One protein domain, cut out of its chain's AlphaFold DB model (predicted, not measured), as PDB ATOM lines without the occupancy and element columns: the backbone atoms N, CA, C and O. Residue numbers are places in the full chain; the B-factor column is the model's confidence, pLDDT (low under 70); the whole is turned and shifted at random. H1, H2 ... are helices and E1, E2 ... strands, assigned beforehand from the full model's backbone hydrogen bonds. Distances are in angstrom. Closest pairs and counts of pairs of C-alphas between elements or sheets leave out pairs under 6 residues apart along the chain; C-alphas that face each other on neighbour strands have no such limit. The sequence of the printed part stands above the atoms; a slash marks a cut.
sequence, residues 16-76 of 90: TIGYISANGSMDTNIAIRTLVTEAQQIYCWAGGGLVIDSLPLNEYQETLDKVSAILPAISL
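What this domain is: This is residues 16 to 76 of the 90 residues of the protein "Chorismate_bind domain-containing protein" of Gammaproteobacteria bacterium CG22_combo_CG10-13_8_21_14_all_40_8 (UniProt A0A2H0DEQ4). Two separate two-stranded hairpins, E1 with E2 and E3 with E4, are strung along an open, spread-out chain, with the first hairpin at one end of the longest axis. After E4 a long loop runs out toward the other end, where residues 51 to 58 stick out, and the chain folds back along H1 to the short helix H2. The 61 printed residues hold four named strands and then two named helices, in the order E1, E2, E3, E4, H1, H2; each sheet is an antiparallel pair, and the class is mixed, helices and strands. The whole is only just extended, close to loose, with a radius of gyration of the C-alphas of 15.9 A and spans of 48 by 34 by 19 A.

Where its parts are: E1 is residues 16 to 20, 12.0 A long, beginning at C-alpha 16 (202.964, 219.884, 231.306). E2 is residues 26 to 30, 13.7 A. E3, residues 35 to 38, measures 10.0 A, and E4, residues 41 to 44, 10.1 A. H1, residues 56 to 68, is 18.5 A long and starts at C-alpha 56 (186.386, 207.000, 213.289). H2, residues 71 to 75, is 6.6 A and ends at C-alpha 75 (207.113, 226.137, 206.677).

How they stand to each other: E1 and E2 form an antiparallel hairpin at 173 degrees, with N 17 and O 29 within hydrogen-bond range at 2.9 A. E2 and E3 are apart. E3 and E4 form an antiparallel hairpin at 151 degrees, with N 43 and O 36 at 2.8 A. E4 and H1 have 1 pair of C-alphas within 8 A, those of Cys 44 and Val 67, 7.2 A apart. H1 and H2 meet only through their link. In both helices every O i to N i+4 pair is within hydrogen-bond range.

The domain as a whole: The two C-alphas farthest apart, those of Asn 23 and Leu 57, are 48.2 A apart. The printed part has no cut. The link from E4 to H1, 11 residues, is long; the other links are tight. The mean pLDDT of the printed part is 92.1, and residue 76 is under 70.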
ATOM      1  N   THR A  16     203.048 218.502 230.839       95.31
ATOM      2  CA  THR A  16     202.964 219.884 231.306       95.31
ATOM      3  C   THR A  16     204.256 220.645 231.041       95.31
ATOM      4  O   THR A  16     205.341 220.145 231.320       95.31
ATOM      5  N   ILE A  17     204.128 221.872 230.534       95.88
ATOM      6  CA  ILE A  17     205.220 222.840 230.390       95.88
ATOM      7  C   ILE A  17     204.884 224.041 231.268       95.88
ATOM      8  O   ILE A  17     203.780 224.575 231.200       95.88
ATOM      9  N   GLY A  18     205.820 224.469 232.105       94.81
ATOM     10  CA  GLY A  18     205.581 225.548 233.052       94.81
ATOM     11  C   GLY A  18     206.820 225.912 233.848       94.81
ATOM     12  O   GLY A  18     207.914 225.420 233.569       94.81
ATOM     13  N   TYR A  19     206.643 226.766 234.851       96.50
ATOM     14  CA  TYR A  19     207.708 227.178 235.757       96.50
ATOM     15  C   TYR A  19     207.266 227.076 237.216       96.50
ATOM     16  O   TYR A  19     206.087 227.205 237.540       96.50
ATOM     17  N   ILE A  20     208.247 226.878 238.095       96.81
ATOM     18  CA  ILE A  20     208.100 226.952 239.548       96.81
ATOM     19  C   ILE A  20     209.199 227.877 240.058       96.81
ATOM     20  O   ILE A  20     210.378 227.673 239.769       96.81
ATOM     21  N   SER A  21     208.810 228.893 240.813       97.00
ATOM     22  CA  SER A  21     209.703 229.922 241.333       97.00
ATOM     23  C   SER A  21     209.958 229.719 242.826       97.00
ATOM     24  O   SER A  21     209.086 229.278 243.573       97.00
ATOM     25  N   ALA A  22     211.146 230.108 243.298       96.69
ATOM     26  CA  ALA A  22     211.527 229.999 244.713       96.69
ATOM     27  C   ALA A  22     210.644 230.834 245.667       96.69
ATOM     28  O   ALA A  22     210.660 230.623 246.875       96.69
ATOM     29  N   ASN A  23     209.859 231.772 245.129       95.38
ATOM     30  CA  ASN A  23     208.866 232.559 245.863       95.38
ATOM     31  C   ASN A  23     207.510 231.836 246.033       95.38
ATOM     32  O   ASN A  23     206.562 232.440 246.528       95.38
ATOM     33  N   GLY A  24     207.401 230.576 245.600       95.19
ATOM     34  CA  GLY A  24     206.185 229.768 245.696       95.19
ATOM     35  C   GLY A  24     205.187 229.968 244.552       95.19
ATOM     36  O   GLY A  24     204.143 229.321 244.555       95.19
ATOM     37  N   SER A  25     205.473 230.832 243.573       96.94
ATOM     38  CA  SER A  25     204.639 230.962 242.372       96.94
ATOM     39  C   SER A  25     204.904 229.825 241.389       96.94
ATOM     40  O   SER A  25     206.050 229.436 241.165       96.94
ATOM     41  N   MET A  26     203.838 229.331 240.768       97.38
ATOM     42  CA  MET A  26     203.887 228.295 239.745       97.38
ATOM     43  C   MET A  26     202.823 228.583 238.695       97.38
ATOM     44  O   MET A  26     201.710 228.978 239.043       97.38
ATOM     45  N   ASP A  27     203.168 228.359 237.434       97.31
ATOM     46  CA  ASP A  27     202.211 228.340 236.333       97.31
ATOM     47  C   ASP A  27     202.587 227.235 235.351       97.31
ATOM     48  O   ASP A  27     203.767 226.955 235.118       97.31
ATOM     49  N   THR A  28     201.574 226.585 234.801       96.75
ATOM     50  CA  THR A  28     201.708 225.393 233.978       96.75
ATOM     51  C   THR A  28     200.642 225.343 232.905       96.75
ATOM     52  O   THR A  28     199.469 225.588 233.173       96.75
ATOM     53  N   ASN A  29     201.036 224.909 231.713       96.75
ATOM     54  CA  ASN A  29     200.141 224.648 230.599       96.75
ATOM     55  C   ASN A  29     200.270 223.194 230.133       96.75
ATOM     56  O   ASN A  29     201.329 222.573 230.250       96.75
ATOM     57  N   ILE A  30     199.187 222.653 229.585       96.12
ATOM     58  CA  ILE A  30     199.170 221.325 228.984       96.12
ATOM     59  C   ILE A  30     199.946 221.382 227.665       96.12
ATOM     60  O   ILE A  30     199.691 222.233 226.813       96.12
ATOM     61  N   ALA A  31     200.866 220.441 227.473       94.94
ATOM     62  CA  ALA A  31     201.665 220.317 226.259       94.94
ATOM     63  C   ALA A  31     200.857 219.676 225.111       94.94
ATOM     64  O   ALA A  31     201.078 218.535 224.702       94.94
ATOM     65  N   ILE A  32     199.882 220.427 224.601       93.62
ATOM     66  CA  ILE A  32     199.158 220.158 223.353       93.62
ATOM     67  C   ILE A  32     199.563 221.186 222.299       93.62
ATOM     68  O   ILE A  32     200.065 222.256 222.638       93.62
ATOM     69  N   ARG A  33     199.377 220.866 221.009       92.12
ATOM     70  CA  ARG A  33     199.826 221.730 219.892       92.12
ATOM     71  C   ARG A  33     201.293 222.169 220.047       92.12
ATOM     72  O   ARG A  33     201.661 223.293 219.727       92.12
ATOM     73  N   THR A  34     202.108 221.268 220.587       91.94
ATOM     74  CA  THR A  34     203.521 221.473 220.898       91.94
ATOM     75  C   THR A  34     204.351 220.623 219.942       91.94
ATOM     76  O   THR A  34     203.984 219.485 219.647       91.94
ATOM     77  N   LEU A  35     205.456 221.183 219.461       92.12
ATOM     78  CA  LEU A  35     206.421 220.499 218.608       92.12
ATOM     79  C   LEU A  35     207.651 220.142 219.437       92.12
ATOM     80  O   LEU A  35     208.136 220.973 220.203       92.12
ATOM     81  N   VAL A  36     208.166 218.930 219.259       91.56
ATOM     82  CA  VAL A  36     209.443 218.500 219.838       91.56
ATOM     83  C   VAL A  36     210.437 218.333 218.706       91.56
ATOM     84  O   VAL A  36     210.123 217.693 217.706       91.56
ATOM     85  N   THR A  37     211.627 218.901 218.852       91.00
ATOM     86  CA  THR A  37     212.696 218.767 217.864       91.00
ATOM     87  C   THR A  37     213.859 217.982 218.452       91.00
ATOM     88  O   THR A  37     214.355 218.289 219.533       91.00
ATOM     89  N   GLU A  38     214.298 216.951 217.739       90.62
ATOM     90  CA  GLU A  38     215.424 216.107 218.133       90.62
ATOM     91  C   GLU A  38     216.134 215.625 216.870       90.62
ATOM     92  O   GLU A  38     215.482 215.233 215.908       90.62
ATOM     93  N   ALA A  39     217.469 215.681 216.843       90.25
ATOM     94  CA  ALA A  39     218.279 215.177 215.728       90.25
ATOM     95  C   ALA A  39     217.803 215.638 214.326       90.25
ATOM     96  O   ALA A  39     217.742 214.847 213.390       90.25
ATOM     97  N   GLN A  40     217.468 216.930 214.183       87.06
ATOM     98  CA  GLN A  40     216.950 217.543 212.941       87.06
ATOM     99  C   GLN A  40     215.581 217.001 212.479       87.06
ATOM    100  O   GLN A  40     215.134 217.313 211.379       87.06
ATOM    101  N   GLN A  41     214.894 216.226 213.318       88.25
ATOM    102  CA  GLN A  41     213.523 215.777 213.106       88.25
ATOM    103  C   GLN A  41     212.564 216.584 213.976       88.25
ATOM    104  O   GLN A  41     212.914 217.033 215.072       88.25
ATOM    105  N   ILE A  42     211.344 216.770 213.476       89.81
ATOM    106  CA  ILE A  42     210.257 217.433 214.197       89.81
ATOM    107  C   ILE A  42     209.160 216.406 214.452       89.81
ATOM    108  O   ILE A  42     208.626 215.805 213.522       89.81
ATOM    109  N   TYR A  43     208.802 216.249 215.719       90.88
ATOM    110  CA  TYR A  43     207.753 215.366 216.194       90.88
ATOM    111  C   TYR A  43     206.569 216.192 216.686       90.88
ATOM    112  O   TYR A  43     206.728 217.229 217.338       90.88
ATOM    113  N   CYS A  44     205.367 215.723 216.377       91.69
ATOM    114  CA  CYS A  44     204.128 216.327 216.836       91.69
ATOM    115  C   CYS A  44     203.102 215.240 217.140       91.69
ATOM    116  O   CYS A  44     203.143 214.146 216.579       91.69
ATOM    117  N   TRP A  45     202.177 215.568 218.034       93.06
ATOM    118  CA  TRP A  45     201.100 214.682 218.442       93.06
ATOM    119  C   TRP A  45     199.786 215.447 218.411       93.06
ATOM    120  O   TRP A  45     199.714 216.630 218.764       93.06
ATOM    121  N   ALA A  46     198.735 214.743 218.025       93.56
ATOM    122  CA  ALA A  46     197.368 215.193 218.167       93.56
ATOM    123  C   ALA A  46     196.476 213.993 218.470       93.56
ATOM    124  O   ALA A  46     196.822 212.844 218.203       93.56
ATOM    125  N   GLY A  47     195.315 214.293 219.027       93.00
ATOM    126  CA  GLY A  47     194.305 213.320 219.393       93.00
ATOM    127  C   GLY A  47     193.047 214.045 219.842       93.00
ATOM    128  O   GLY A  47     193.022 215.280 219.932       93.00
ATOM    129  N   GLY A  48     191.998 213.284 220.114       92.25
ATOM    130  CA  GLY A  48     190.688 213.773 220.530       92.25
ATOM    131  C   GLY A  48     190.077 212.874 221.597       92.25
ATOM    132  O   GLY A  48     190.614 211.812 221.916       92.25
ATOM    133  N   GLY A  49     188.976 213.331 222.183       93.19
ATOM    134  CA  GLY A  49     188.178 212.499 223.075       93.19
ATOM    135  C   GLY A  49     187.221 211.648 222.252       93.19
ATOM    136  O   GLY A  49     186.442 212.198 221.488       93.19
ATOM    137  N   LEU A  50     187.255 210.328 222.435       93.44
ATOM    138  CA  LEU A  50     186.301 209.423 221.800       93.44
ATOM    139  C   LEU A  50     185.055 209.281 222.676       93.44
ATOM    140  O   LEU A  50     185.155 208.955 223.861       93.44
ATOM    141  N   VAL A  51     183.887 209.496 222.079       95.38
ATOM    142  CA  VAL A  51     182.580 209.251 222.696       95.38
ATOM    143  C   VAL A  51     181.835 208.161 221.930       95.38
ATOM    144  O   VAL A  51     182.265 207.724 220.866       95.38
ATOM    145  N   ILE A  52     180.714 207.688 222.473       96.06
ATOM    146  CA  ILE A  52     179.985 206.553 221.888       96.06
ATOM    147  C   ILE A  52     179.480 206.817 220.462       96.06
ATOM    148  O   ILE A  52     179.416 205.893 219.657       96.06
ATOM    149  N   ASP A  53     179.201 208.079 220.140       96.62
ATOM    150  CA  ASP A  53     178.722 208.510 218.825       96.62
ATOM    151  C   ASP A  53     179.860 208.993 217.902       96.62
ATOM    152  O   ASP A  53     179.602 209.505 216.810       96.62
ATOM    153  N   SER A  54     181.124 208.857 218.324       95.62
ATOM    154  CA  SER A  54     182.282 209.256 217.518       95.62
ATOM    155  C   SER A  54     182.380 208.417 216.245       95.62
ATOM    156  O   SER A  54     182.326 207.186 216.268       95.62
ATOM    157  N   LEU A  55     182.595 209.092 215.114       97.12
ATOM    158  CA  LEU A  55     182.832 208.450 213.824       97.12
ATOM    159  C   LEU A  55     184.343 208.365 213.564       97.12
ATOM    160  O   LEU A  55     184.977 209.416 213.456       97.12
ATOM    161  N   PRO A  56     184.931 207.164 213.384       94.62
ATOM    162  CA  PRO A  56     186.386 207.000 213.289       94.62
ATOM    163  C   PRO A  56     187.067 207.895 212.247       94.62
ATOM    164  O   PRO A  56     188.138 208.440 212.500       94.62
ATOM    165  N   LEU A  57     186.435 208.081 211.083       97.12
ATOM    166  CA  LEU A  57     186.979 208.923 210.014       97.12
ATOM    167  C   LEU A  57     186.997 210.411 210.388       97.12
ATOM    168  O   LEU A  57     187.934 211.116 210.020       97.12
ATOM    169  N   ASN A  58     186.000 210.877 211.141       97.25
ATOM    170  CA  ASN A  58     185.923 212.271 211.566       97.25
ATOM    171  C   ASN A  58     186.976 212.568 212.639       97.25
ATOM    172  O   ASN A  58     187.674 213.568 212.544       97.25
ATOM    173  N   GLU A  59     187.141 211.667 213.608       96.12
ATOM    174  CA  GLU A  59     188.143 211.792 214.679       96.12
ATOM    175  C   GLU A  59     189.578 211.767 214.128       96.12
ATOM    176  O   GLU A  59     190.468 212.503 214.573       96.12
ATOM    177  N   TYR A  60     189.803 210.933 213.108       95.06
ATOM    178  CA  TYR A  60     191.067 210.901 212.386       95.06
ATOM    179  C   TYR A  60     191.327 212.222 211.650       95.06
ATOM    180  O   TYR A  60     192.411 212.794 211.785       95.06
ATOM    181  N   GLN A  61     190.330 212.753 210.934       96.88
ATOM    182  CA  GLN A  61     190.457 214.044 210.255       96.88
ATOM    183  C   GLN A  61     190.700 215.188 211.248       96.88
ATOM    184  O   GLN A  61     191.602 215.993 211.038       96.88
ATOM    185  N   GLU A  62     189.987 215.219 212.375       95.44
ATOM    186  CA  GLU A  62     190.186 216.218 213.430       95.44
ATOM    187  C   GLU A  62     191.630 216.208 213.963       95.44
ATOM    188  O   GLU A  62     192.223 217.256 214.237       95.44
ATOM    189  N   THR A  63     192.220 215.021 214.098       94.38
ATOM    190  CA  THR A  63     193.618 214.859 214.508       94.38
ATOM    191  C   THR A  63     194.571 215.490 213.487       94.38
ATOM    192  O   THR A  63     195.473 216.239 213.876       94.38
ATOM    193  N   LEU A  64     194.341 215.263 212.189       94.06
ATOM    194  CA  LEU A  64     195.116 215.890 211.112       94.06
ATOM    195  C   LEU A  64     194.929 217.410 211.071       94.06
ATOM    196  O   LEU A  64     195.905 218.137 210.884       94.06
ATOM    197  N   ASP A  65     193.713 217.902 211.297       94.50
ATOM    198  CA  ASP A  65     193.403 219.334 211.293       94.50
ATOM    199  C   ASP A  65     194.119 220.064 212.441       94.50
ATOM    200  O   ASP A  65     194.696 221.138 212.251       94.50
ATOM    201  N   LYS A  66     194.164 219.451 213.633       93.62
ATOM    202  CA  LYS A  66     194.891 219.988 214.797       93.62
ATOM    203  C   LYS A  66     196.387 220.138 214.536       93.62
ATOM    204  O   LYS A  66     196.968 221.137 214.961       93.62
ATOM    205  N   VAL A  67     197.005 219.167 213.862       91.44
ATOM    206  CA  VAL A  67     198.422 219.240 213.464       91.44
ATOM    207  C   VAL A  67     198.610 220.259 212.343       91.44
ATOM    208  O   VAL A  67     199.500 221.104 212.409       91.44
ATOM    209  N   SER A  68     197.742 220.244 211.335       90.50
ATOM    210  CA  SER A  68     197.825 221.153 210.186       90.50
ATOM    211  C   SER A  68     197.745 222.623 210.592       90.50
ATOM    212  O   SER A  68     198.339 223.467 209.932       90.50
ATOM    213  N   ALA A  69     197.086 222.945 211.706       88.94
ATOM    214  CA  ALA A  69     197.051 224.302 212.239       88.94
ATOM    215  C   ALA A  69     198.425 224.834 212.703       88.94
ATOM    216  O   ALA A  69     198.625 226.047 212.709       88.94
ATOM    217  N   ILE A  70     199.365 223.964 213.096       86.75
ATOM    218  CA  ILE A  70     200.687 224.371 213.612       86.75
ATOM    219  C   ILE A  70     201.818 224.248 212.582       86.75
ATOM    220  O   ILE A  70     202.803 224.978 212.675       86.75
ATOM    221  N   LEU A  71     201.679 223.384 211.571       83.62
ATOM    222  CA  LEU A  71     202.710 223.171 210.543       83.62
ATOM    223  C   LEU A  71     203.101 224.432 209.736       83.62
ATOM    224  O   LEU A  71     204.297 224.606 209.489       83.62
ATOM    225  N   PRO A  72     202.186 225.352 209.357       82.75
ATOM    226  CA  PRO A  72     202.543 226.548 208.590       82.75
ATOM    227  C   PRO A  72     203.572 227.449 209.280       82.75
ATOM    228  O   PRO A  72     204.374 228.089 208.602       82.75
ATOM    229  N   ALA A  73     203.591 227.475 210.619       77.06
ATOM    230  CA  ALA A  73     204.568 228.249 211.383       77.06
ATOM    231  C   ALA A  73     206.011 227.779 211.122       77.06
ATOM    232  O   ALA A  73     206.941 228.588 211.134       77.06
ATOM    233  N   ILE A  74     206.184 226.486 210.838       76.94
ATOM    234  CA  ILE A  74     207.469 225.867 210.507       76.94
ATOM    235  C   ILE A  74     207.829 226.150 209.046       76.94
ATOM    236  O   ILE A  74     208.950 226.566 208.760       76.94
ATOM    237  N   SER A  75     206.876 225.975 208.121       70.00
ATOM    238  CA  SER A  75     207.113 226.137 206.677       70.00
ATOM    239  C   SER A  75     207.567 227.547 206.291       70.00
ATOM    240  O   SER A  75     208.314 227.706 205.333       70.00
ATOM    241  N   LEU A  76     207.166 228.571 207.050       60.00
ATOM    242  CA  LEU A  76     207.616 229.953 206.842       60.00
ATOM    243  C   LEU A  76     209.095 230.186 207.205       60.00
ATOM    244  O   LEU A  76     209.671 231.178 206.771       60.00
TER     245      LEU A  76